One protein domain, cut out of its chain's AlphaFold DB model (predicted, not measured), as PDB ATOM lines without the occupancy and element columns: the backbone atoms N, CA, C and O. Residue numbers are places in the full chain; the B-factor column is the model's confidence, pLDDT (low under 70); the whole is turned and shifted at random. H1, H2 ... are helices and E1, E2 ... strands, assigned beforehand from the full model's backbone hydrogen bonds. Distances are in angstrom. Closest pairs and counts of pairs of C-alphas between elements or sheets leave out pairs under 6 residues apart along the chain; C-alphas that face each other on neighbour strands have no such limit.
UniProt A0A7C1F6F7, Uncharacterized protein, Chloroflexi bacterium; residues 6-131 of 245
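This is residues 6 to 131 of the 245 residues of an uncharacterized protein of Chloroflexi bacterium (UniProt A0A7C1F6F7). A single strongly twisted sheet of seven strands makes a wall, with H1 over one end of one face, near E2, E3 and E4, and H2 over the same face farther along, near E5, E1 and E6. H3 packs side by side with H2 and only grazes the sheet, coming closest to it at Asp 103 of E6, while the link between E4 and E5 loops out from the wall. The printed part has 126 residues, with elements in the order E1 H1 E2 E3 E4 E5 H2 E6 E7 H3; the sheet, all antiparallel, runs E2 E3 E4 E5 E1 E6 E7. The class is mixed, helices and strands, in two layers, H1 and H2 on one face of the sheet. It is compact, with a radius of gyration of the C-alphas of 13.7 A, and rounded, spanning 36 by 32 by 29 A.

E1, residues 6 to 9, is an inner strand, antiparallel to E5, residues 66 to 70, with N 9 and O 66 2.8 A apart, and to E6, residues 99 to 103, with N 8 and O 100 2.8 A apart. H1, residues 15 to 26, is on the sheet at a height of 7.8 A and runs along the strands, at 12 degrees on the local plane to E3, residues 38 to 44. E2, residues 29 to 35, E3, E4, residues 49 to 55, and E5 form a meander, each strand the antiparallel neighbour of the one before; N 31 and O 42 are 2.8 A apart, N 53 and O 41 2.8 A, and N 54 and O 67 2.8 A. H2, residues 79 to 93, is on the sheet at a height of 8.4 A and runs along the strands, at 4 degrees to E1 on the local plane. E5, H2 and E6 form a split strand-helix-strand unit, two strands running the same way with a helix between them in the chain and E1 between them in the sheet; its crossover is right-handed. H1, with residues 22 to 26 alone, touches H2, with residues 89 to 93 alone, about perpendicular at 74 degrees; the closest C-alphas, of His 25 and Arg 92, are 5.9 A apart. E6 and E7, residues 109 to 112, are a hairpin, with N 112 and O 99 2.8 A apart. H3, residues 122 to 130, only grazes the sheet but touches H2 at a shallow tilt of 31 degrees, opposite ways; the closest C-alphas, of Arg 80 and Thr 127, are 5.5 A apart. In H1, H2 and H3 every O i to N i+4 pair is within hydrogen-bond range.

E1 begins at C-alpha 6, (-3.201, -6.304, -7.456). H1 measures 15.9 A, E2 18.2 A, E3 17.9 A and E4 17.5 A. H2 measures 21.0 A from C-alpha 79 at (6.333, -15.523, -6.315). H3 ends at C-alpha 130, (8.232, -12.848, -11.943).

The C-alphas farthest apart, of Gly 37 and Ser 120, are 39.9 A apart. The printed part has no cut and no long link. The mean pLDDT of the printed part is 71.8; residues 30 to 59, 71 to 82, 84 and 120 to 131 are under 70.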
ATOM      1  N   ASP A   6      -2.030  -7.097  -7.802       87.38
ATOM      2  CA  ASP A   6      -3.201  -6.304  -7.456       87.38
ATOM      3  C   ASP A   6      -4.453  -6.914  -8.079       87.38
ATOM      4  O   ASP A   6      -4.475  -7.246  -9.264       87.38
ATOM      5  N   ILE A   7      -5.519  -7.026  -7.290       89.06
ATOM      6  CA  ILE A   7      -6.849  -7.393  -7.775       89.06
ATOM      7  C   ILE A   7      -7.820  -6.274  -7.400       89.06
ATOM      8  O   ILE A   7      -8.151  -6.087  -6.234       89.06
ATOM      9  N   PHE A   8      -8.295  -5.525  -8.384       90.69
ATOM     10  CA  PHE A   8      -9.298  -4.481  -8.204       90.69
ATOM     11  C   PHE A   8     -10.684  -5.074  -8.387       90.69
ATOM     12  O   PHE A   8     -10.933  -5.740  -9.384       90.69
ATOM     13  N   VAL A   9     -11.602  -4.814  -7.464       90.50
ATOM     14  CA  VAL A   9     -12.955  -5.374  -7.468       90.50
ATOM     15  C   VAL A   9     -13.973  -4.242  -7.496       90.50
ATOM     16  O   VAL A   9     -13.962  -3.346  -6.649       90.50
ATOM     17  N   ALA A  10     -14.866  -4.281  -8.484       90.94
ATOM     18  CA  ALA A  10     -15.997  -3.375  -8.564       90.94
ATOM     19  C   ALA A  10     -17.139  -3.935  -7.713       90.94
ATOM     20  O   ALA A  10     -17.704  -4.985  -8.019       90.94
ATOM     21  N   SER A  11     -17.468  -3.230  -6.634       89.00
ATOM     22  CA  SER A  11     -18.583  -3.563  -5.751       89.00
ATOM     23  C   SER A  11     -19.184  -2.284  -5.175       89.00
ATOM     24  O   SER A  11     -18.462  -1.336  -4.865       89.00
ATOM     25  N   ASP A  12     -20.506  -2.254  -5.054       88.00
ATOM     26  CA  ASP A  12     -21.278  -1.211  -4.375       88.00
ATOM     27  C   ASP A  12     -21.547  -1.551  -2.898       88.00
ATOM     28  O   ASP A  12     -22.133  -0.748  -2.169       88.00
ATOM     29  N   GLU A  13     -21.108  -2.729  -2.444       88.62
ATOM     30  CA  GLU A  13     -21.243  -3.161  -1.058       88.62
ATOM     31  C   GLU A  13     -20.466  -2.231  -0.122       88.62
ATOM     32  O   GLU A  13     -19.384  -1.741  -0.454       88.62
ATOM     33  N   ASP A  14     -20.998  -2.002   1.078       84.50
ATOM     34  CA  ASP A  14     -20.237  -1.366   2.149       84.50
ATOM     35  C   ASP A  14     -19.112  -2.299   2.651       84.50
ATOM     36  O   ASP A  14     -19.178  -3.513   2.440       84.50
ATOM     37  N   PRO A  15     -18.082  -1.775   3.343       79.88
ATOM     38  CA  PRO A  15     -16.904  -2.566   3.705       79.88
ATOM     39  C   PRO A  15     -17.209  -3.792   4.564       79.88
ATOM     40  O   PRO A  15     -16.569  -4.828   4.404       79.88
ATOM     41  N   ALA A  16     -18.176  -3.692   5.482       79.44
ATOM     42  CA  ALA A  16     -18.501  -4.788   6.385       79.44
ATOM     43  C   ALA A  16     -19.203  -5.920   5.633       79.44
ATOM     44  O   ALA A  16     -18.894  -7.093   5.853       79.44
ATOM     45  N   ARG A  17     -20.112  -5.567   4.720       86.44
ATOM     46  CA  ARG A  17     -20.771  -6.532   3.844       86.44
ATOM     47  C   ARG A  17     -19.796  -7.156   2.847       86.44
ATOM     48  O   ARG A  17     -19.793  -8.375   2.712       86.44
ATOM     49  N   PHE A  18     -18.943  -6.352   2.213       86.25
ATOM     50  CA  PHE A  18     -17.935  -6.850   1.275       86.25
ATOM     51  C   PHE A  18     -16.970  -7.837   1.948       86.25
ATOM     52  O   PHE A  18     -16.683  -8.892   1.388       86.25
ATOM     53  N   ALA A  19     -16.542  -7.555   3.184       81.00
ATOM     54  CA  ALA A  19     -15.739  -8.480   3.984       81.00
ATOM     55  C   ALA A  19     -16.430  -9.846   4.163       81.00
ATOM     56  O   ALA A  19     -15.836 -10.883   3.883       81.00
ATOM     57  N   ALA A  20     -17.704  -9.855   4.565       84.19
ATOM     58  CA  ALA A  20     -18.460 -11.095   4.754       84.19
ATOM     59  C   ALA A  20     -18.648 -11.878   3.438       84.19
ATOM     60  O   ALA A  20     -18.575 -13.113   3.418       84.19
ATOM     61  N   SER A  21     -18.858 -11.170   2.324       89.88
ATOM     62  CA  SER A  21     -18.915 -11.777   0.993       89.88
ATOM     63  C   SER A  21     -17.568 -12.406   0.623       89.88
ATOM     64  O   SER A  21     -17.528 -13.567   0.212       89.88
ATOM     65  N   LEU A  22     -16.451 -11.704   0.847       86.69
ATOM     66  CA  LEU A  22     -15.103 -12.242   0.641       86.69
ATOM     67  C   LEU A  22     -14.861 -13.511   1.469       86.69
ATOM     68  O   LEU A  22     -14.407 -14.506   0.909       86.69
ATOM     69  N   GLU A  23     -15.206 -13.524   2.761       83.00
ATOM     70  CA  GLU A  23     -15.074 -14.720   3.609       83.00
ATOM     71  C   GLU A  23     -15.860 -15.910   3.048       83.00
ATOM     72  O   GLU A  23     -15.360 -17.036   2.983       83.00
ATOM     73  N   THR A  24     -17.080 -15.645   2.577       86.50
ATOM     74  CA  THR A  24     -17.974 -16.659   2.011       86.50
ATOM     75  C   THR A  24     -17.428 -17.230   0.701       86.50
ATOM     76  O   THR A  24     -17.346 -18.450   0.540       86.50
ATOM     77  N   HIS A  25     -17.023 -16.370  -0.236       86.75
ATOM     78  CA  HIS A  25     -16.523 -16.792  -1.546       86.75
ATOM     79  C   HIS A  25     -15.149 -17.460  -1.437       86.75
ATOM     80  O   HIS A  25     -14.897 -18.512  -2.036       86.75
ATOM     81  N   LEU A  26     -14.266 -16.900  -0.613       80.62
ATOM     82  CA  LEU A  26     -12.916 -17.415  -0.414       80.62
ATOM     83  C   LEU A  26     -12.873 -18.583   0.574       80.62
ATOM     84  O   LEU A  26     -11.890 -19.318   0.560       80.62
ATOM     85  N   LYS A  27     -13.948 -18.859   1.326       77.62
ATOM     86  CA  LYS A  27     -14.010 -19.901   2.373       77.62
ATOM     87  C   LYS A  27     -12.869 -19.762   3.385       77.62
ATOM     88  O   LYS A  27     -12.222 -20.743   3.749       77.62
ATOM     89  N   LEU A  28     -12.590 -18.526   3.776       71.50
ATOM     90  CA  LEU A  28     -11.476 -18.130   4.634       71.50
ATOM     91  C   LEU A  28     -11.967 -17.046   5.595       71.50
ATOM     92  O   LEU A  28     -12.939 -16.365   5.287       71.50
ATOM     93  N   SER A  29     -11.312 -16.886   6.743       71.62
ATOM     94  CA  SER A  29     -11.659 -15.838   7.708       71.62
ATOM     95  C   SER A  29     -10.868 -14.560   7.432       71.62
ATOM     96  O   SER A  29      -9.682 -14.613   7.100       71.62
ATOM     97  N   LEU A  30     -11.512 -13.407   7.577       69.75
ATOM     98  CA  LEU A  30     -10.874 -12.100   7.508       69.75
ATOM     99  C   LEU A  30     -10.652 -11.562   8.924       69.75
ATOM    100  O   LEU A  30     -11.555 -11.548   9.757       69.75
ATOM    101  N   GLU A  31      -9.449 -11.066   9.186       69.25
ATOM    102  CA  GLU A  31      -9.136 -10.314  10.394       69.25
ATOM    103  C   GLU A  31      -9.172  -8.818  10.073       69.25
ATOM    104  O   GLU A  31      -8.567  -8.348   9.105       69.25
ATOM    105  N   ARG A  32      -9.881  -8.041  10.896       66.81
ATOM    106  CA  ARG A  32      -9.845  -6.580  10.801       66.81
ATOM    107  C   ARG A  32      -8.634  -6.062  11.550       66.81
ATOM    108  O   ARG A  32      -8.492  -6.335  12.741       66.81
ATOM    109  N   VAL A  33      -7.797  -5.280  10.880       61.81
ATOM    110  CA  VAL A  33      -6.611  -4.689  11.497       61.81
ATOM    111  C   VAL A  33      -6.543  -3.213  11.121       61.81
ATOM    112  O   VAL A  33      -6.979  -2.791  10.054       61.81
ATOM    113  N   THR A  34      -5.999  -2.400  12.012       58.00
ATOM    114  CA  THR A  34      -5.712  -0.998  11.712       58.00
ATOM    115  C   THR A  34      -4.255  -0.887  11.277       58.00
ATOM    116  O   THR A  34      -3.366  -1.179  12.076       58.00
ATOM    117  N   ASP A  35      -4.001  -0.465  10.038       52.12
ATOM    118  CA  ASP A  35      -2.652  -0.143   9.558       52.12
ATOM    119  C   ASP A  35      -2.560   1.362   9.292       52.12
ATOM    120  O   ASP A  35      -3.385   1.941   8.592       52.12
ATOM    121  N   ARG A  36      -1.579   2.027   9.915       51.03
ATOM    122  CA  ARG A  36      -1.330   3.482   9.798       51.03
ATOM    123  C   ARG A  36      -2.550   4.395  10.031       51.03
ATOM    124  O   ARG A  36      -2.578   5.518   9.538       51.03
ATOM    125  N   GLY A  37      -3.517   3.952  10.835       50.97
ATOM    126  CA  GLY A  37      -4.719   4.728  11.165       50.97
ATOM    127  C   GLY A  37      -5.876   4.568  10.176       50.97
ATOM    128  O   GLY A  37      -6.918   5.184  10.384       50.97
ATOM    129  N   GLU A  38      -5.726   3.721   9.156       56.22
ATOM    130  CA  GLU A  38      -6.802   3.327   8.247       56.22
ATOM    131  C   GLU A  38      -7.276   1.900   8.571       56.22
ATOM    132  O   GLU A  38      -6.488   1.032   8.961       56.22
ATOM    133  N   GLU A  39      -8.587   1.654   8.470       53.81
ATOM    134  CA  GLU A  39      -9.153   0.310   8.648       53.81
ATOM    135  C   GLU A  39      -8.845  -0.518   7.391       53.81
ATOM    136  O   GLU A  39      -9.339  -0.220   6.302       53.81
ATOM    137  N   VAL A  40      -8.014  -1.549   7.551       59.53
ATOM    138  CA  VAL A  40      -7.609  -2.475   6.488       59.53
ATOM    139  C   VAL A  40      -8.144  -3.862   6.840       59.53
ATOM    140  O   VAL A  40      -8.056  -4.317   7.984       59.53
ATOM    141  N   LEU A  41      -8.725  -4.561   5.867       59.59
ATOM    142  CA  LEU A  41      -9.167  -5.942   6.075       59.59
ATOM    143  C   LEU A  41      -8.067  -6.876   5.582       59.59
ATOM    144  O   LEU A  41      -7.639  -6.762   4.437       59.59
ATOM    145  N   TYR A  42      -7.619  -7.798   6.426       57.00
ATOM    146  CA  TYR A  42      -6.634  -8.810   6.058       57.00
ATOM    147  C   TYR A  42      -7.317 -10.155   5.922       57.00
ATOM    148  O   TYR A  42      -8.160 -10.509   6.745       57.00
ATOM    149  N   LEU A  43      -6.910 -10.950   4.935       54.28
ATOM    150  CA  LEU A  43      -7.272 -12.361   4.946       54.28
ATOM    151  C   LEU A  43      -6.326 -13.154   5.836       54.28
ATOM    152  O   LEU A  43      -5.112 -13.169   5.620       54.28
ATOM    153  N   TYR A  44      -6.919 -13.813   6.831       48.72
ATOM    154  CA  TYR A  44      -6.235 -14.528   7.892       48.72
ATOM    155  C   TYR A  44      -6.462 -16.033   7.749       48.72
ATOM    156  O   TYR A  44      -7.542 -16.555   8.030       48.72
ATOM    157  N   SER A  45      -5.414 -16.763   7.360       45.38
ATOM    158  CA  SER A  45      -5.391 -18.225   7.484       45.38
ATOM    159  C   SER A  45      -4.626 -18.633   8.748       45.38
ATOM    160  O   SER A  45      -3.558 -19.237   8.673       45.38
ATOM    161  N   GLY A  46      -5.125 -18.267   9.928       47.84
ATOM    162  CA  GLY A  46      -4.655 -18.800  11.215       47.84
ATOM    163  C   GLY A  46      -3.259 -18.376  11.707       47.84
ATOM    164  O   GLY A  46      -3.085 -18.334  12.915       47.84
ATOM    165  N   GLU A  47      -2.277 -18.119  10.834       40.44
ATOM    166  CA  GLU A  47      -0.895 -17.702  11.169       40.44
ATOM    167  C   GLU A  47      -0.231 -16.804  10.096       40.44
ATOM    168  O   GLU A  47       0.840 -16.256  10.344       40.44
ATOM    169  N   TYR A  48      -0.852 -16.602   8.924       43.75
ATOM    170  CA  TYR A  48      -0.272 -15.823   7.818       43.75
ATOM    171  C   TYR A  48      -1.276 -14.817   7.244       43.75
ATOM    172  O   TYR A  48      -2.450 -15.145   7.040       43.75
ATOM    173  N   LYS A  49      -0.792 -13.598   6.966       51.25
ATOM    174  CA  LYS A  49      -1.520 -12.543   6.248       51.25
ATOM    175  C   LYS A  49      -1.205 -12.665   4.760       51.25
ATOM    176  O   LYS A  49      -0.052 -12.521   4.364       51.25
ATOM    177  N   TRP A  50      -2.210 -12.952   3.937       54.94
ATOM    178  CA  TRP A  50      -1.983 -13.233   2.510       54.94
ATOM    179  C   TRP A  50      -2.247 -12.039   1.589       54.94
ATOM    180  O   TRP A  50      -1.603 -11.912   0.544       54.94
ATOM    181  N   PHE A  51      -3.166 -11.154   1.974       62.62
ATOM    182  CA  PHE A  51      -3.438  -9.917   1.251       62.62
ATOM    183  C   PHE A  51      -4.111  -8.865   2.124       62.62
ATOM    184  O   PHE A  51      -4.736  -9.194   3.138       62.62
ATOM    185  N   ASP A  52      -4.031  -7.630   1.639       67.81
ATOM    186  CA  ASP A  52      -4.678  -6.459   2.219       67.81
ATOM    187  C   ASP A  52      -5.857  -6.061   1.332       67.81
ATOM    188  O   ASP A  52      -5.716  -6.000   0.111       67.81
ATOM    189  N   VAL A  53      -7.006  -5.750   1.926       65.50
ATOM    190  CA  VAL A  53      -8.111  -5.070   1.243       65.50
ATOM    191  C   VAL A  53      -8.043  -3.592   1.587       65.50
ATOM    192  O   VAL A  53      -8.284  -3.197   2.730       65.50
ATOM    193  N   CYS A  54      -7.763  -2.769   0.586       68.25
ATOM    194  CA  CYS A  54      -7.789  -1.320   0.706       68.25
ATOM    195  C   CYS A  54      -9.038  -0.762   0.018       68.25
ATOM    196  O   CYS A  54      -9.353  -1.111  -1.122       68.25
ATOM    197  N   ARG A  55      -9.728   0.154   0.701       66.75
ATOM    198  CA  ARG A  55     -10.787   0.979   0.117       66.75
ATOM    199  C   ARG A  55     -10.212   2.365  -0.156       66.75
ATOM    200  O   ARG A  55      -9.793   3.036   0.776       66.75
ATOM    201  N   GLY A  56     -10.205   2.798  -1.417       53.88
ATOM    202  CA  GLY A  56      -9.918   4.198  -1.764       53.88
ATOM    203  C   GLY A  56      -8.521   4.536  -2.300       53.88
ATOM    204  O   GLY A  56      -8.311   5.690  -2.651       53.88
ATOM    205  N   MET A  57      -7.598   3.580  -2.472       53.03
ATOM    206  CA  MET A  57      -6.352   3.805  -3.237       53.03
ATOM    207  C   MET A  57      -6.537   3.465  -4.726       53.03
ATOM    208  O   MET A  57      -5.884   2.581  -5.274       53.03
ATOM    209  N   LEU A  58      -7.489   4.133  -5.383       61.28
ATOM    210  CA  LEU A  58      -8.010   3.726  -6.697       61.28
ATOM    211  C   LEU A  58      -7.708   4.707  -7.825       61.28
ATOM    212  O   LEU A  58      -8.388   4.679  -8.848       61.28
ATOM    213  N   ASP A  59      -6.678   5.542  -7.687       61.53
ATOM    214  CA  ASP A  59      -6.302   6.513  -8.726       61.53
ATOM    215  C   ASP A  59      -6.083   5.847 -10.099       61.53
ATOM    216  O   ASP A  59      -6.316   6.462 -11.138       61.53
ATOM    217  N   ARG A  60      -5.687   4.564 -10.105       70.00
ATOM    218  CA  ARG A  60      -5.555   3.738 -11.315       70.00
ATOM    219  C   ARG A  60      -6.895   3.276 -11.897       70.00
ATOM    220  O   ARG A  60      -7.039   3.253 -13.114       70.00
ATOM    221  N   HIS A  61      -7.862   2.921 -11.047       80.88
ATOM    222  CA  HIS A  61      -9.124   2.268 -11.424       80.88
ATOM    223  C   HIS A  61     -10.303   2.813 -10.603       80.88
ATOM    224  O   HIS A  61     -10.828   2.120  -9.729       80.88
ATOM    225  N   PRO A  62     -10.775   4.042 -10.880       77.56
ATOM    226  CA  PRO A  62     -11.734   4.746 -10.020       77.56
ATOM    227  C   PRO A  62     -13.111   4.070  -9.919       77.56
ATOM    228  O   PRO A  62     -13.863   4.336  -8.986       77.56
ATOM    229  N   ASN A  63     -13.441   3.175 -10.854       81.75
ATOM    230  CA  ASN A  63     -14.699   2.422 -10.855       81.75
ATOM    231  C   ASN A  63     -14.655   1.144  -9.990       81.75
ATOM    232  O   ASN A  63     -15.663   0.447  -9.890       81.75
ATOM    233  N   TYR A  64     -13.511   0.812  -9.384       83.50
ATOM    234  CA  TYR A  64     -13.308  -0.444  -8.662       83.50
ATOM    235  C   TYR A  64     -13.121  -0.189  -7.174       83.50
ATOM    236  O   TYR A  64     -12.000  -0.025  -6.728       83.50
ATOM    237  N   ALA A  65     -14.207  -0.161  -6.401       82.56
ATOM    238  CA  ALA A  65     -14.232   0.295  -5.005       82.56
ATOM    239  C   ALA A  65     -13.227  -0.371  -4.036       82.56
ATOM    240  O   ALA A  65     -12.924   0.214  -2.989       82.56
ATOM    241  N   TYR A  66     -12.705  -1.555  -4.369       84.81
ATOM    242  CA  TYR A  66     -11.795  -2.321  -3.521       84.81
ATOM    243  C   TYR A  66     -10.543  -2.757  -4.279       84.81
ATOM    244  O   TYR A  66     -10.624  -3.189  -5.425       84.81
ATOM    245  N   GLN A  67      -9.390  -2.702  -3.615       85.75
ATOM    246  CA  GLN A  67      -8.133  -3.280  -4.086       85.75
ATOM    247  C   GLN A  67      -7.693  -4.369  -3.108       85.75
ATOM    248  O   GLN A  67      -7.547  -4.103  -1.918       85.75
ATOM    249  N   LEU A  68      -7.478  -5.580  -3.612       83.12
ATOM    250  CA  LEU A  68      -6.882  -6.701  -2.900       83.12
ATOM    251  C   LEU A  68      -5.412  -6.779  -3.314       83.12
ATOM    252  O   LEU A  68      -5.100  -7.113  -4.457       83.12
ATOM    253  N   TYR A  69      -4.519  -6.454  -2.391       76.69
ATOM    254  CA  TYR A  69      -3.080  -6.451  -2.617       76.69
ATOM    255  C   TYR A  69      -2.477  -7.760  -2.111       76.69
ATOM    256  O   TYR A  69      -2.308  -7.948  -0.903       76.69
ATOM    257  N   VAL A  70      -2.134  -8.672  -3.016       73.88
ATOM    258  CA  VAL A  70      -1.580  -9.982  -2.658       73.88
ATOM    259  C   VAL A  70      -0.071  -9.869  -2.422       73.88
ATOM    260  O   VAL A  70       0.697  -9.502  -3.315       73.88
ATOM    261  N   GLY A  71       0.364 -10.214  -1.204       60.91
ATOM    262  CA  GLY A  71       1.781 -10.263  -0.827       60.91
ATOM    263  C   GLY A  71       2.404  -8.955  -0.314       60.91
ATOM    264  O   GLY A  71       3.626  -8.806  -0.394       60.91
ATOM    265  N   ARG A  72       1.627  -8.004   0.235       51.38
ATOM    266  CA  ARG A  72       2.210  -6.854   0.960       51.38
ATOM    267  C   ARG A  72       2.851  -7.337   2.259       51.38
ATOM    268  O   ARG A  72       2.244  -8.083   3.014       51.38
ATOM    269  N   GLY A  73       4.082  -6.908   2.531       43.16
ATOM    270  CA  GLY A  73       4.733  -7.137   3.828       43.16
ATOM    271  C   GLY A  73       5.348  -8.523   4.041       43.16
ATOM    272  O   GLY A  73       6.011  -8.723   5.052       43.16
ATOM    273  N   HIS A  74       5.223  -9.444   3.084       46.66
ATOM    274  CA  HIS A  74       5.898 -10.738   3.130       46.66
ATOM    275  C   HIS A  74       6.766 -10.927   1.887       46.66
ATOM    276  O   HIS A  74       6.373 -11.608   0.943       46.66
ATOM    277  N   HIS A  75       7.986 -10.375   1.920       42.16
ATOM    278  CA  HIS A  75       9.055 -10.659   0.944       42.16
ATOM    279  C   HIS A  75       9.424 -12.156   0.868       42.16
ATOM    280  O   HIS A  75      10.103 -12.593  -0.052       42.16
ATOM    281  N   ASP A  76       8.881 -12.923   1.805       41.75
ATOM    282  CA  ASP A  76       9.208 -14.287   2.178       41.75
ATOM    283  C   ASP A  76       8.312 -15.358   1.543       41.75
ATOM    284  O   ASP A  76       8.552 -16.556   1.710       41.75
ATOM    285  N   VAL A  77       7.222 -14.941   0.891       48.84
ATOM    286  CA  VAL A  77       6.299 -15.826   0.169       48.84
ATOM    287  C   VAL A  77       6.745 -15.884  -1.281       48.84
ATOM    288  O   VAL A  77       6.758 -14.841  -1.933       48.84
ATOM    289  N   GLY A  78       7.103 -17.075  -1.769       54.38
ATOM    290  CA  GLY A  78       7.561 -17.276  -3.141       54.38
ATOM    291  C   GLY A  78       6.561 -16.748  -4.172       54.38
ATOM    292  O   GLY A  78       5.343 -16.842  -4.003       54.38
ATOM    293  N   ASP A  79       7.087 -16.192  -5.255       63.34
ATOM    294  CA  ASP A  79       6.333 -15.523  -6.315       63.34
ATOM    295  C   ASP A  79       5.252 -16.406  -6.953       63.34
ATOM    296  O   ASP A  79       4.152 -15.941  -7.259       63.34
ATOM    297  N   ARG A  80       5.527 -17.708  -7.082       59.88
ATOM    298  CA  ARG A  80       4.554 -18.701  -7.550       59.88
ATOM    299  C   ARG A  80       3.395 -18.889  -6.581       59.88
ATOM    300  O   ARG A  80       2.258 -19.009  -7.022       59.88
ATOM    301  N   LEU A  81       3.655 -18.883  -5.278       59.06
ATOM    302  CA  LEU A  81       2.606 -19.028  -4.277       59.06
ATOM    303  C   LEU A  81       1.719 -17.781  -4.234       59.06
ATOM    304  O   LEU A  81       0.499 -17.906  -4.176       59.06
ATOM    305  N   ARG A  82       2.310 -16.585  -4.380       69.31
ATOM    306  CA  ARG A  82       1.543 -15.341  -4.562       69.31
ATOM    307  C   ARG A  82       0.683 -15.400  -5.824       69.31
ATOM    308  O   ARG A  82      -0.492 -15.058  -5.761       69.31
ATOM    309  N   ALA A  83       1.239 -15.872  -6.942       72.00
ATOM    310  CA  ALA A  83       0.519 -16.018  -8.208       72.00
ATOM    311  C   ALA A  83      -0.643 -17.021  -8.117       72.00
ATOM    312  O   ALA A  83      -1.765 -16.692  -8.493       72.00
ATOM    313  N   ASN A  84      -0.397 -18.212  -7.565       66.56
ATOM    314  CA  ASN A  84      -1.423 -19.228  -7.316       66.56
ATOM    315  C   ASN A  84      -2.543 -18.679  -6.437       66.56
ATOM    316  O   ASN A  84      -3.722 -18.877  -6.716       66.56
ATOM    317  N   PHE A  85      -2.171 -17.964  -5.381       73.69
ATOM    318  CA  PHE A  85      -3.131 -17.412  -4.448       73.69
ATOM    319  C   PHE A  85      -3.938 -16.249  -5.054       73.69
ATOM    320  O   PHE A  85      -5.151 -16.176  -4.863       73.69
ATOM    321  N   ALA A  86      -3.313 -15.391  -5.864       79.06
ATOM    322  CA  ALA A  86      -4.023 -14.365  -6.626       79.06
ATOM    323  C   ALA A  86      -5.028 -14.982  -7.614       79.06
ATOM    324  O   ALA A  86      -6.169 -14.530  -7.694       79.06
ATOM    325  N   LEU A  87      -4.652 -16.058  -8.313       78.00
ATOM    326  CA  LEU A  87      -5.572 -16.773  -9.203       78.00
ATOM    327  C   LEU A  87      -6.711 -17.454  -8.455       78.00
ATOM    328  O   LEU A  87      -7.853 -17.354  -8.893       78.00
ATOM    329  N   TYR A  88      -6.429 -18.066  -7.307       79.44
ATOM    330  CA  TYR A  88      -7.458 -18.622  -6.432       79.44
ATOM    331  C   TYR A  88      -8.512 -17.575  -6.040       79.44
ATOM    332  O   TYR A  88      -9.710 -17.867  -6.031       79.44
ATOM    333  N   ILE A  89      -8.083 -16.341  -5.739       83.75
ATOM    334  CA  ILE A  89      -9.000 -15.226  -5.475       83.75
ATOM    335  C   ILE A  89      -9.812 -14.902  -6.733       83.75
ATOM    336  O   ILE A  89     -11.037 -14.821  -6.657       83.75
ATOM    337  N   ILE A  90      -9.159 -14.743  -7.887       86.31
ATOM    338  CA  ILE A  90      -9.823 -14.391  -9.153       86.31
ATOM    339  C   ILE A  90     -10.881 -15.430  -9.532       86.31
ATOM    340  O   ILE A  90     -12.018 -15.058  -9.799       86.31
ATOM    341  N   GLU A  91     -10.548 -16.721  -9.489       83.38
ATOM    342  CA  GLU A  91     -11.464 -17.830  -9.793       83.38
ATOM    343  C   GLU A  91     -12.740 -17.796  -8.953       83.38
ATOM    344  O   GLU A  91     -13.814 -18.171  -9.420       83.38
ATOM    345  N   ARG A  92     -12.627 -17.340  -7.706       85.00
ATOM    346  CA  ARG A  92     -13.743 -17.304  -6.763       85.00
ATOM    347  C   ARG A  92     -14.498 -15.992  -6.764       85.00
ATOM    348  O   ARG A  92     -15.657 -15.998  -6.375       85.00
ATOM    349  N   LEU A  93     -13.880 -14.888  -7.175       89.44
ATOM    350  CA  LEU A  93     -14.527 -13.576  -7.192       89.44
ATOM    351  C   LEU A  93     -15.075 -13.187  -8.565       89.44
ATOM    352  O   LEU A  93     -16.138 -12.571  -8.612       89.44
ATOM    353  N   ALA A  94     -14.427 -13.574  -9.668       89.06
ATOM    354  CA  ALA A  94     -14.863 -13.242 -11.031       89.06
ATOM    355  C   ALA A  94     -16.309 -13.686 -11.351       89.06
ATOM    356  O   ALA A  94     -17.031 -12.939 -12.019       89.06
ATOM    357  N   PRO A  95     -16.830 -14.811 -10.812       89.69
ATOM    358  CA  PRO A  95     -18.243 -15.163 -10.980       89.69
ATOM    359  C   PRO A  95     -19.229 -14.171 -10.336       89.69
ATOM    360  O   PRO A  95     -20.404 -14.110 -10.714       89.69
ATOM    361  N   HIS A  96     -18.779 -13.399  -9.347       91.94
ATOM    362  CA  HIS A  96     -19.628 -12.545  -8.515       91.94
ATOM    363  C   HIS A  96     -19.425 -11.052  -8.786       91.94
ATOM    364  O   HIS A  96     -20.396 -10.298  -8.711       91.94
ATOM    365  N   TYR A  97     -18.217 -10.647  -9.179       92.94
ATOM    366  CA  TYR A  97     -17.832  -9.249  -9.336       92.94
ATOM    367  C   TYR A  97     -17.064  -9.013 -10.641       92.94
ATOM    368  O   TYR A  97     -16.242  -9.849 -11.022       92.94
ATOM    369  N   PRO A  98     -17.249  -7.853 -11.297       93.25
ATOM    370  CA  PRO A  98     -16.263  -7.352 -12.242       93.25
ATOM    371  C   PRO A  98     -14.948  -7.073 -11.507       93.25
ATOM    372  O   PRO A  98     -14.948  -6.443 -10.444       93.25
ATOM    373  N   LEU A  99     -13.826  -7.516 -12.071       93.06
ATOM    374  CA  LEU A  99     -12.514  -7.320 -11.456       93.06
ATOM    375  C   LEU A  99     -11.407  -7.081 -12.488       93.06
ATOM    376  O   LEU A  99     -11.537  -7.447 -13.656       93.06
ATOM    377  N   ILE A 100     -10.321  -6.446 -12.057       91.00
ATOM    378  CA  ILE A 100      -9.080  -6.297 -12.822       91.00
ATOM    379  C   ILE A 100      -7.961  -6.955 -12.032       91.00
ATOM    380  O   ILE A 100      -7.820  -6.695 -10.842       91.00
ATOM    381  N   PHE A 101      -7.158  -7.778 -12.690       90.19
ATOM    382  CA  PHE A 101      -5.918  -8.314 -12.143       90.19
ATOM    383  C   PHE A 101      -4.725  -7.637 -12.808       90.19
ATOM    384  O   PHE A 101      -4.676  -7.572 -14.036       90.19
ATOM    385  N   GLU A 102      -3.765  -7.179 -12.012       88.19
ATOM    386  CA  GLU A 102      -2.507  -6.601 -12.480       88.19
ATOM    387  C   GLU A 102      -1.314  -7.245 -11.773       88.19
ATOM    388  O   GLU A 102      -1.303  -7.414 -10.554       88.19
ATOM    389  N   ASP A 103      -0.274  -7.546 -12.544       84.06
ATOM    390  CA  ASP A 103       1.029  -7.963 -12.041       84.06
ATOM    391  C   ASP A 103       2.098  -7.010 -12.568       84.06
ATOM    392  O   ASP A 103       2.380  -6.952 -13.768       84.06
ATOM    393  N   ASN A 104       2.703  -6.258 -11.653       73.88
ATOM    394  CA  ASN A 104       3.645  -5.205 -12.009       73.88
ATOM    395  C   ASN A 104       4.960  -5.728 -12.597       73.88
ATOM    396  O   ASN A 104       5.666  -4.965 -13.252       73.88
ATOM    397  N   VAL A 105       5.309  -6.989 -12.334       72.69
ATOM    398  CA  VAL A 105       6.563  -7.574 -12.812       72.69
ATOM    399  C   VAL A 105       6.358  -8.269 -14.151       72.69
ATOM    400  O   VAL A 105       7.148  -8.048 -15.066       72.69
ATOM    401  N   SER A 106       5.275  -9.037 -14.316       70.25
ATOM    402  CA  SER A 106       4.982  -9.653 -15.618       70.25
ATOM    403  C   SER A 106       4.390  -8.703 -16.652       70.25
ATOM    404  O   SER A 106       4.390  -9.016 -17.842       70.25
ATOM    405  N   GLY A 107       3.846  -7.562 -16.216       77.31
ATOM    406  CA  GLY A 107       3.070  -6.665 -17.069       77.31
ATOM    407  C   GLY A 107       1.719  -7.249 -17.490       77.31
ATOM    408  O   GLY A 107       1.046  -6.676 -18.347       77.31
ATOM    409  N   VAL A 108       1.306  -8.389 -16.919       83.81
ATOM    410  CA  VAL A 108      -0.013  -8.970 -17.171       83.81
ATOM    411  C   VAL A 108      -1.075  -8.065 -16.555       83.81
ATOM    412  O   VAL A 108      -1.037  -7.757 -15.367       83.81
ATOM    413  N   SER A 109      -2.050  -7.683 -17.377       88.50
ATOM    414  CA  SER A 109      -3.280  -7.025 -16.950       88.50
ATOM    415  C   SER A 109      -4.464  -7.744 -17.585       88.50
ATOM    416  O   SER A 109      -4.478  -7.978 -18.797       88.50
ATOM    417  N   LEU A 110      -5.427  -8.149 -16.762       87.56
ATOM    418  CA  LEU A 110      -6.617  -8.876 -17.188       87.56
ATOM    419  C   LEU A 110      -7.857  -8.201 -16.627       87.56
ATOM    420  O   LEU A 110      -7.906  -7.864 -15.447       87.56
ATOM    421  N   THR A 111      -8.875  -8.058 -17.465       90.44
ATOM    422  CA  THR A 111     -10.176  -7.520 -17.072       90.44
ATOM    423  C   THR A 111     -11.219  -8.616 -17.175       90.44
ATOM    424  O   THR A 111     -11.318  -9.284 -18.201       90.44
ATOM    425  N   PHE A 112     -12.004  -8.755 -16.117       89.69
ATOM    426  CA  PHE A 112     -13.058  -9.742 -15.982       89.69
ATOM    427  C   PHE A 112     -14.395  -9.038 -15.802       89.69
ATOM    428  O   PHE A 112     -14.541  -8.137 -14.969       89.69
ATOM    429  N   GLN A 113     -15.375  -9.468 -16.579       91.19
ATOM    430  CA  GLN A 113     -16.780  -9.210 -16.329       91.19
ATOM    431  C   GLN A 113     -17.327 -10.239 -15.341       91.19
ATOM    432  O   GLN A 113     -16.772 -11.320 -15.138       91.19
ATOM    433  N   ARG A 114     -18.452  -9.899 -14.712       87.31
ATOM    434  CA  ARG A 114     -19.127 -10.817 -13.799       87.31
ATOM    435  C   ARG A 114     -19.548 -12.089 -14.542       87.31
ATOM    436  O   ARG A 114     -20.327 -12.013 -15.490       87.31
ATOM    437  N   GLY A 115     -19.114 -13.240 -14.036       82.56
ATOM    438  CA  GLY A 115     -19.388 -14.552 -14.630       82.56
ATOM    439  C   GLY A 115     -18.253 -15.086 -15.504       82.56
ATOM    440  O   GLY A 115     -18.333 -16.235 -15.939       82.56
ATOM    441  N   ASP A 116     -17.205 -14.292 -15.736       83.00
ATOM    442  CA  ASP A 116     -16.035 -14.736 -16.483       83.00
ATOM    443  C   ASP A 116     -15.228 -15.770 -15.691       83.00
ATOM    444  O   ASP A 116     -15.180 -15.762 -14.460       83.00
ATOM    445  N   MET A 117     -14.540 -16.639 -16.431       74.88
ATOM    446  CA  MET A 117     -13.541 -17.556 -15.893       74.88
ATOM    447  C   MET A 117     -12.136 -17.080 -16.282       74.88
ATOM    448  O   MET A 117     -11.959 -16.554 -17.387       74.88
ATOM    449  N   PRO A 118     -11.119 -17.285 -15.425       70.62
ATOM    450  CA  PRO A 118      -9.738 -16.995 -15.781       70.62
ATOM    451  C   PRO A 118      -9.318 -17.744 -17.052       70.62
ATOM    452  O   PRO A 118      -9.600 -18.940 -17.181       70.62
ATOM    453  N   PRO A 119      -8.627 -17.079 -17.997       71.50
ATOM    454  CA  PRO A 119      -8.101 -17.754 -19.170       71.50
ATOM    455  C   PRO A 119      -7.109 -18.852 -18.771       71.50
ATOM    456  O   PRO A 119      -6.249 -18.661 -17.906       71.50
ATOM    457  N   SER A 120      -7.166 -19.991 -19.461       59.50
ATOM    458  CA  SER A 120      -6.164 -21.047 -19.313       59.50
ATOM    459  C   SER A 120      -4.775 -20.507 -19.679       59.50
ATOM    460  O   SER A 120      -4.592 -19.955 -20.765       59.50
ATOM    461  N   GLY A 121      -3.792 -20.667 -18.788       64.19
ATOM    462  CA  GLY A 121      -2.396 -20.268 -19.027       64.19
ATOM    463  C   GLY A 121      -1.977 -18.913 -18.444       64.19
ATOM    464  O   GLY A 121      -0.815 -18.537 -18.584       64.19
ATOM    465  N   VAL A 122      -2.868 -18.192 -17.750       68.94
ATOM    466  CA  VAL A 122      -2.489 -16.967 -17.013       68.94
ATOM    467  C   VAL A 122      -1.442 -17.271 -15.946       68.94
ATOM    468  O   VAL A 122      -0.463 -16.537 -15.851       68.94
ATOM    469  N   LEU A 123      -1.599 -18.380 -15.212       63.44
ATOM    470  CA  LEU A 123      -0.631 -18.802 -14.198       63.44
ATOM    471  C   LEU A 123       0.777 -18.889 -14.769       63.44
ATOM    472  O   LEU A 123       1.674 -18.273 -14.215       63.44
ATOM    473  N   ALA A 124       0.938 -19.572 -15.905       62.03
ATOM    474  CA  ALA A 124       2.232 -19.746 -16.553       62.03
ATOM    475  C   ALA A 124       2.884 -18.397 -16.894       62.03
ATOM    476  O   ALA A 124       4.047 -18.184 -16.571       62.03
ATOM    477  N   LYS A 125       2.130 -17.445 -17.462       64.44
ATOM    478  CA  LYS A 125       2.656 -16.107 -17.799       64.44
ATOM    479  C   LYS A 125       3.060 -15.303 -16.567       64.44
ATOM    480  O   LYS A 125       4.107 -14.663 -16.554       64.44
ATOM    481  N   VAL A 126       2.222 -15.343 -15.535       66.12
ATOM    482  CA  VAL A 126       2.452 -14.652 -14.266       66.12
ATOM    483  C   VAL A 126       3.682 -15.262 -13.582       66.12
ATOM    484  O   VAL A 126       4.594 -14.538 -13.193       66.12
ATOM    485  N   THR A 127       3.804 -16.585 -13.489       58.53
ATOM    486  CA  THR A 127       4.976 -17.231 -12.874       58.53
ATOM    487  C   THR A 127       6.259 -17.039 -13.677       58.53
ATOM    488  O   THR A 127       7.304 -16.826 -13.075       58.53
ATOM    489  N   GLN A 128       6.185 -17.066 -15.009       58.00
ATOM    490  CA  GLN A 128       7.355 -16.976 -15.886       58.00
ATOM    491  C   GLN A 128       8.040 -15.610 -15.816       58.00
ATOM    492  O   GLN A 128       9.261 -15.531 -15.871       58.00
ATOM    493  N   ALA A 129       7.268 -14.531 -15.688       48.78
ATOM    494  CA  ALA A 129       7.832 -13.191 -15.762       48.78
ATOM    495  C   ALA A 129       8.196 -12.586 -14.396       48.78
ATOM    496  O   ALA A 129       8.970 -11.638 -14.360       48.78
ATOM    497  N   GLY A 130       7.717 -13.158 -13.283       45.50
ATOM    498  CA  GLY A 130       8.232 -12.848 -11.943       45.50
ATOM    499  C   GLY A 130       9.365 -13.749 -11.458       45.50
ATOM    500  O   GLY A 130       9.894 -13.524 -10.375       45.50
ATOM    501  N   ALA A 131       9.785 -14.729 -12.257       47.28
ATOM    502  CA  ALA A 131      11.020 -15.441 -11.993       47.28
ATOM    503  C   ALA A 131      12.221 -14.494 -12.206       47.28
ATOM    504  O   ALA A 131      12.831 -14.446 -13.271       47.28
TER     505      ALA A 131